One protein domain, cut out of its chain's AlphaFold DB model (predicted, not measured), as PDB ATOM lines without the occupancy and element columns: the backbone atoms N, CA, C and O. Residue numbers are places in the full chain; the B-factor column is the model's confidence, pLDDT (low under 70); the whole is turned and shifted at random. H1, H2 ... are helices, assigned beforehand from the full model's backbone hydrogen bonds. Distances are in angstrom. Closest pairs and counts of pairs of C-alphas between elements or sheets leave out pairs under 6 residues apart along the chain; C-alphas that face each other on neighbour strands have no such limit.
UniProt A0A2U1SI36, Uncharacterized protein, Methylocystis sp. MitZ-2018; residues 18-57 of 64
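AT A GLANCE: This is residues 18 to 57 of the 64 residues of an uncharacterized protein of Methylocystis sp. MitZ-2018 (UniProt A0A2U1SI36). The printed part is an open U of short helices, with H1 as one arm, H2 across the bottom and H3 as the other arm, while the last short helix, H4, packs on H3 and comes near H2. Residues 18 to 28, of which 20 to 28 belong to H1, stick out free at one end and give much of the length. The printed part has 40 residues, with four named helices in the order H1, H2, H3, H4 and no named strand; the class is all helix. It is only just loose, close to compact, with a radius of gyration of the C-alphas of 11.1 A, and its elongated outline spans 31 by 20 by 14 A.

HOW THE PARTS SIT: H1, residues 20 to 28, touches no helix. It is close to but not clearly touching H2, residues 32 to 38, the closest C-alphas being those of Leu 28 and Tyr 34, 6.8 A apart. Their lines are about perpendicular, at 89 degrees. H2 is in turn close to but not clearly touching H3, residues 41 to 48, with the closest C-alphas, those of Tyr 38 and Arg 44, 6.1 A apart. These lines are also about perpendicular, at 82 degrees. H3 and H4, residues 54 to 57, touch, with the C-alphas of Leu 47 and Glu 55 closest at 6.5 A. H2 and H4 are near each other, with 5 pairs of C-alphas within 10 A but no pair within 8 A. H1 is apart from H3 and from H4. In H1, H2 and H3 every O i to N i+4 pair is within hydrogen-bond range; H4 is too short for such a pair, and its one O i to N i+3 pair is within range.

IN THESE COORDINATES: Thr 18 is the first printed residue, with its C-alpha at (158.910, 206.067, 125.147). H1 begins at C-alpha 20, (155.184, 210.384, 128.598), and runs 12.3 A from first to last C-alpha. With 9 residues it is the longest helix. H2 runs 9.6 A from Asp 32 to Tyr 38, and H3 10.8 A from Pro 41 to Asp 48. H4 runs 5.7 A from Pro 54 and ends at C-alpha 57, (141.688, 209.772, 141.209).

THE WHOLE: The two C-alphas farthest apart are those of Thr 18 and Glu 42, 31.4 A. The first and last printed C-alphas, those of Thr 18 and Cys 57, are 23.8 A apart. The printed part has no cut, and the links H1 to H2, H2 to H3 and H3 to H4 are tight, with 3, 2 and 5 residues. The mean pLDDT of the printed part is 85.4; residues 51, 52 and 54 are under 70.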
ATOM      1  N   THR A  18     160.030 206.352 124.245       78.94
ATOM      2  CA  THR A  18     158.910 206.067 125.147       78.94
ATOM      3  C   THR A  18     158.084 207.329 125.396       78.94
ATOM      4  O   THR A  18     158.608 208.385 125.763       78.94
ATOM      5  N   ASN A  19     156.765 207.232 125.213       83.69
ATOM      6  CA  ASN A  19     155.861 208.359 125.388       83.69
ATOM      7  C   ASN A  19     155.713 208.689 126.882       83.69
ATOM      8  O   ASN A  19     155.714 207.803 127.735       83.69
ATOM      9  N   TRP A  20     155.497 209.963 127.223       82.31
ATOM     10  CA  TRP A  20     155.184 210.384 128.598       82.31
ATOM     11  C   TRP A  20     154.029 209.575 129.212       82.31
ATOM     12  O   TRP A  20     153.993 209.351 130.421       82.31
ATOM     13  N   ARG A  21     153.092 209.120 128.372       83.38
ATOM     14  CA  ARG A  21     151.945 208.314 128.782       83.38
ATOM     15  C   ARG A  21     152.363 206.922 129.266       83.38
ATOM     16  O   ARG A  21     151.812 206.447 130.255       83.38
ATOM     17  N   ASP A  22     153.356 206.315 128.620       83.62
ATOM     18  CA  ASP A  22     153.914 205.023 129.025       83.62
ATOM     19  C   ASP A  22     154.639 205.150 130.365       83.62
ATOM     20  O   ASP A  22     154.433 204.330 131.255       83.62
ATOM     21  N   TYR A  23     155.396 206.233 130.571       86.62
ATOM     22  CA  TYR A  23     155.985 206.520 131.881       86.62
ATOM     23  C   TYR A  23     154.915 206.675 132.962       86.62
ATOM     24  O   TYR A  23     155.001 206.029 134.000       86.62
ATOM     25  N   ALA A  24     153.881 207.487 132.727       89.62
ATOM     26  CA  ALA A  24     152.804 207.676 133.698       89.62
ATOM     27  C   ALA A  24     152.143 206.341 134.090       89.62
ATOM     28  O   ALA A  24     151.912 206.090 135.273       89.62
ATOM     29  N   TRP A  25     151.908 205.460 133.114       88.69
ATOM     30  CA  TRP A  25     151.386 204.118 133.363       88.69
ATOM     31  C   TRP A  25     152.355 203.241 134.163       88.69
ATOM     32  O   TRP A  25     151.963 202.608 135.144       88.69
ATOM     33  N   GLU A  26     153.635 203.235 133.789       90.31
ATOM     34  CA  GLU A  26     154.688 202.483 134.469       90.31
ATOM     35  C   GLU A  26     154.850 202.901 135.939       90.31
ATOM     36  O   GLU A  26     155.068 202.046 136.803       90.31
ATOM     37  N   TYR A  27     154.722 204.195 136.243       91.31
ATOM     38  CA  TYR A  27     154.719 204.695 137.618       91.31
ATOM     39  C   TYR A  27     153.452 204.276 138.366       91.31
ATOM     40  O   TYR A  27     153.543 203.758 139.479       91.31
ATOM     41  N   LEU A  28     152.280 204.445 137.751       92.06
ATOM     42  CA  LEU A  28     150.999 204.128 138.377       92.06
ATOM     43  C   LEU A  28     150.891 202.648 138.762       92.06
ATOM     44  O   LEU A  28     150.560 202.330 139.899       92.06
ATOM     45  N   ARG A  29     151.238 201.725 137.858       90.62
ATOM     46  CA  ARG A  29     151.121 200.281 138.127       90.62
ATOM     47  C   ARG A  29     152.060 199.767 139.226       90.62
ATOM     48  O   ARG A  29     151.909 198.626 139.663       90.62
ATOM     49  N   ARG A  30     153.067 200.560 139.613       93.38
ATOM     50  CA  ARG A  30     154.007 200.279 140.712       93.38
ATOM     51  C   ARG A  30     153.640 201.007 142.008       93.38
ATOM     52  O   ARG A  30     154.341 200.833 142.995       93.38
ATOM     53  N   ASN A  31     152.598 201.835 142.008       94.31
ATOM     54  CA  ASN A  31     152.116 202.497 143.211       94.31
ATOM     55  C   ASN A  31     151.356 201.489 144.094       94.31
ATOM     56  O   ASN A  31     150.440 200.819 143.617       94.31
ATOM     57  N   ASP A  32     151.731 201.397 145.370       95.75
ATOM     58  CA  ASP A  32     151.176 200.408 146.303       95.75
ATOM     59  C   ASP A  32     149.679 200.622 146.574       95.75
ATOM     60  O   ASP A  32     148.913 199.657 146.592       95.75
ATOM     61  N   ASP A  33     149.235 201.875 146.710       93.38
ATOM     62  CA  ASP A  33     147.820 202.205 146.920       93.38
ATOM     63  C   ASP A  33     146.985 201.835 145.690       93.38
ATOM     64  O   ASP A  33     145.898 201.263 145.814       93.38
ATOM     65  N   TYR A  34     147.514 202.101 144.491       91.69
ATOM     66  CA  TYR A  34     146.886 201.672 143.246       91.69
ATOM     67  C   TYR A  34     146.798 200.146 143.172       91.69
ATOM     68  O   TYR A  34     145.741 199.621 142.832       91.69
ATOM     69  N   GLN A  35     147.861 199.413 143.520       93.31
ATOM     70  CA  GLN A  35     147.831 197.948 143.511       93.31
ATOM     71  C   GLN A  35     146.832 197.375 144.522       93.31
ATOM     72  O   GLN A  35     146.100 196.440 144.188       93.31
ATOM     73  N   ALA A  36     146.764 197.948 145.725       93.25
ATOM     74  CA  ALA A  36     145.808 197.547 146.749       93.25
ATOM     75  C   ALA A  36     144.360 197.751 146.278       93.25
ATOM     76  O   ALA A  36     143.529 196.858 146.438       93.25
ATOM     77  N   GLN A  37     144.068 198.886 145.638       91.19
ATOM     78  CA  GLN A  37     142.752 199.149 145.055       91.19
ATOM     79  C   GLN A  37     142.468 198.267 143.834       91.19
ATOM     80  O   GLN A  37     141.370 197.740 143.697       91.19
ATOM     81  N   TYR A  38     143.453 198.037 142.967       90.31
ATOM     82  CA  TYR A  38     143.290 197.208 141.773       90.31
ATOM     83  C   TYR A  38     143.045 195.725 142.099       90.31
ATOM     84  O   TYR A  38     142.437 195.005 141.301       90.31
ATOM     85  N   ALA A  39     143.476 195.251 143.272       92.00
ATOM     86  CA  ALA A  39     143.153 193.909 143.751       92.00
ATOM     87  C   ALA A  39     141.638 193.710 143.963       92.00
ATOM     88  O   ALA A  39     141.128 192.598 143.781       92.00
ATOM     89  N   ASP A  40     140.895 194.780 144.258       92.19
ATOM     90  CA  ASP A  40     139.446 194.752 144.430       92.19
ATOM     91  C   ASP A  40     138.726 194.509 143.078       92.19
ATOM     92  O   ASP A  40     138.924 195.247 142.104       92.19
ATOM     93  N   PRO A  41     137.910 193.441 142.948       90.31
ATOM     94  CA  PRO A  41     137.078 193.211 141.766       90.31
ATOM     95  C   PRO A  41     136.087 194.344 141.475       90.31
ATOM     96  O   PRO A  41     135.786 194.599 140.307       90.31
ATOM     97  N   GLU A  42     135.580 195.025 142.503       88.81
ATOM     98  CA  GLU A  42     134.598 196.096 142.350       88.81
ATOM     99  C   GLU A  42     135.237 197.351 141.750       88.81
ATOM    100  O   GLU A  42     134.735 197.873 140.752       88.81
ATOM    101  N   PHE A  43     136.391 197.773 142.283       87.12
ATOM    102  CA  PHE A  43     137.221 198.846 141.718       87.12
ATOM    103  C   PHE A  43     137.457 198.623 140.226       87.12
ATOM    104  O   PHE A  43     137.194 199.477 139.377       87.12
ATOM    105  N   ARG A  44     137.906 197.408 139.902       87.56
ATOM    106  CA  ARG A  44     138.119 196.960 138.537       87.56
ATOM    107  C   ARG A  44     136.836 197.149 137.730       87.56
ATOM    108  O   ARG A  44     136.873 197.824 136.695       87.56
ATOM    109  N   SER A  45     135.720 196.556 138.148       87.38
ATOM    110  CA  SER A  45     134.452 196.614 137.407       87.38
ATOM    111  C   SER A  45     133.990 198.051 137.147       87.38
ATOM    112  O   SER A  45     133.465 198.340 136.072       87.38
ATOM    113  N   ARG A  46     134.201 198.962 138.100       84.69
ATOM    114  CA  ARG A  46     133.863 200.384 137.961       84.69
ATOM    115  C   ARG A  46     134.755 201.106 136.953       84.69
ATOM    116  O   ARG A  46     134.241 201.913 136.178       84.69
ATOM    117  N   LEU A  47     136.049 200.771 136.910       84.69
ATOM    118  CA  LEU A  47     136.984 201.300 135.913       84.69
ATOM    119  C   LEU A  47     136.567 200.924 134.481       84.69
ATOM    120  O   LEU A  47     136.633 201.762 133.588       84.69
ATOM    121  N   ASP A  48     136.100 199.686 134.273       84.75
ATOM    122  CA  ASP A  48     135.604 199.222 132.964       84.75
ATOM    123  C   ASP A  48     134.297 199.912 132.571       84.75
ATOM    124  O   ASP A  48     134.077 200.232 131.406       84.75
ATOM    125  N   ALA A  49     133.426 200.152 133.551       83.44
ATOM    126  CA  ALA A  49     132.150 200.818 133.337       83.44
ATOM    127  C   ALA A  49     132.288 202.341 133.130       83.44
ATOM    128  O   ALA A  49     131.294 203.005 132.836       83.44
ATOM    129  N   GLY A  50     133.491 202.910 133.297       75.81
ATOM    130  CA  GLY A  50     133.736 204.348 133.160       75.81
ATOM    131  C   GLY A  50     132.971 205.197 134.181       75.81
ATOM    132  O   GLY A  50     132.722 206.383 133.940       75.81
ATOM    133  N   ILE A  51     132.566 204.595 135.304       68.62
ATOM    134  CA  ILE A  51     131.743 205.248 136.324       68.62
ATOM    135  C   ILE A  51     132.566 206.340 137.020       68.62
ATOM    136  O   ILE A  51     133.770 206.206 137.242       68.62
ATOM    137  N   ASP A  52     131.929 207.474 137.315       65.12
ATOM    138  CA  ASP A  52     132.527 208.521 138.140       65.12
ATOM    139  C   ASP A  52     132.589 208.046 139.600       65.12
ATOM    140  O   ASP A  52     131.558 207.854 140.242       65.12
ATOM    141  N   GLY A  53     133.801 207.831 140.116       70.94
ATOM    142  CA  GLY A  53     134.043 207.307 141.459       70.94
ATOM    143  C   GLY A  53     135.495 207.506 141.915       70.94
ATOM    144  O   GLY A  53     136.277 208.145 141.198       70.94
ATOM    145  N   PRO A  54     135.877 207.009 143.109       68.62
ATOM    146  CA  PRO A  54     137.233 207.157 143.644       68.62
ATOM    147  C   PRO A  54     138.313 206.625 142.695       68.62
ATOM    148  O   PRO A  54     139.444 207.081 142.742       68.62
ATOM    149  N   GLU A  55     137.960 205.742 141.768       71.62
ATOM    150  CA  GLU A  55     138.848 205.131 140.786       71.62
ATOM    151  C   GLU A  55     139.374 206.142 139.747       71.62
ATOM    152  O   GLU A  55     140.454 205.957 139.181       71.62
ATOM    153  N   ARG A  56     138.666 207.267 139.549       73.75
ATOM    154  CA  ARG A  56     139.116 208.382 138.698       73.75
ATOM    155  C   ARG A  56     140.258 209.199 139.299       73.75
ATOM    156  O   ARG A  56     140.875 209.966 138.558       73.75
ATOM    157  N   CYS A  57     140.568 209.053 140.591       80.88
ATOM    158  CA  CYS A  57     141.688 209.772 141.209       80.88
ATOM    159  C   CYS A  57     143.037 209.435 140.545       80.88
ATOM    160  O   CYS A  57     143.950 210.256 140.558       80.88
TER     161      CYS A  57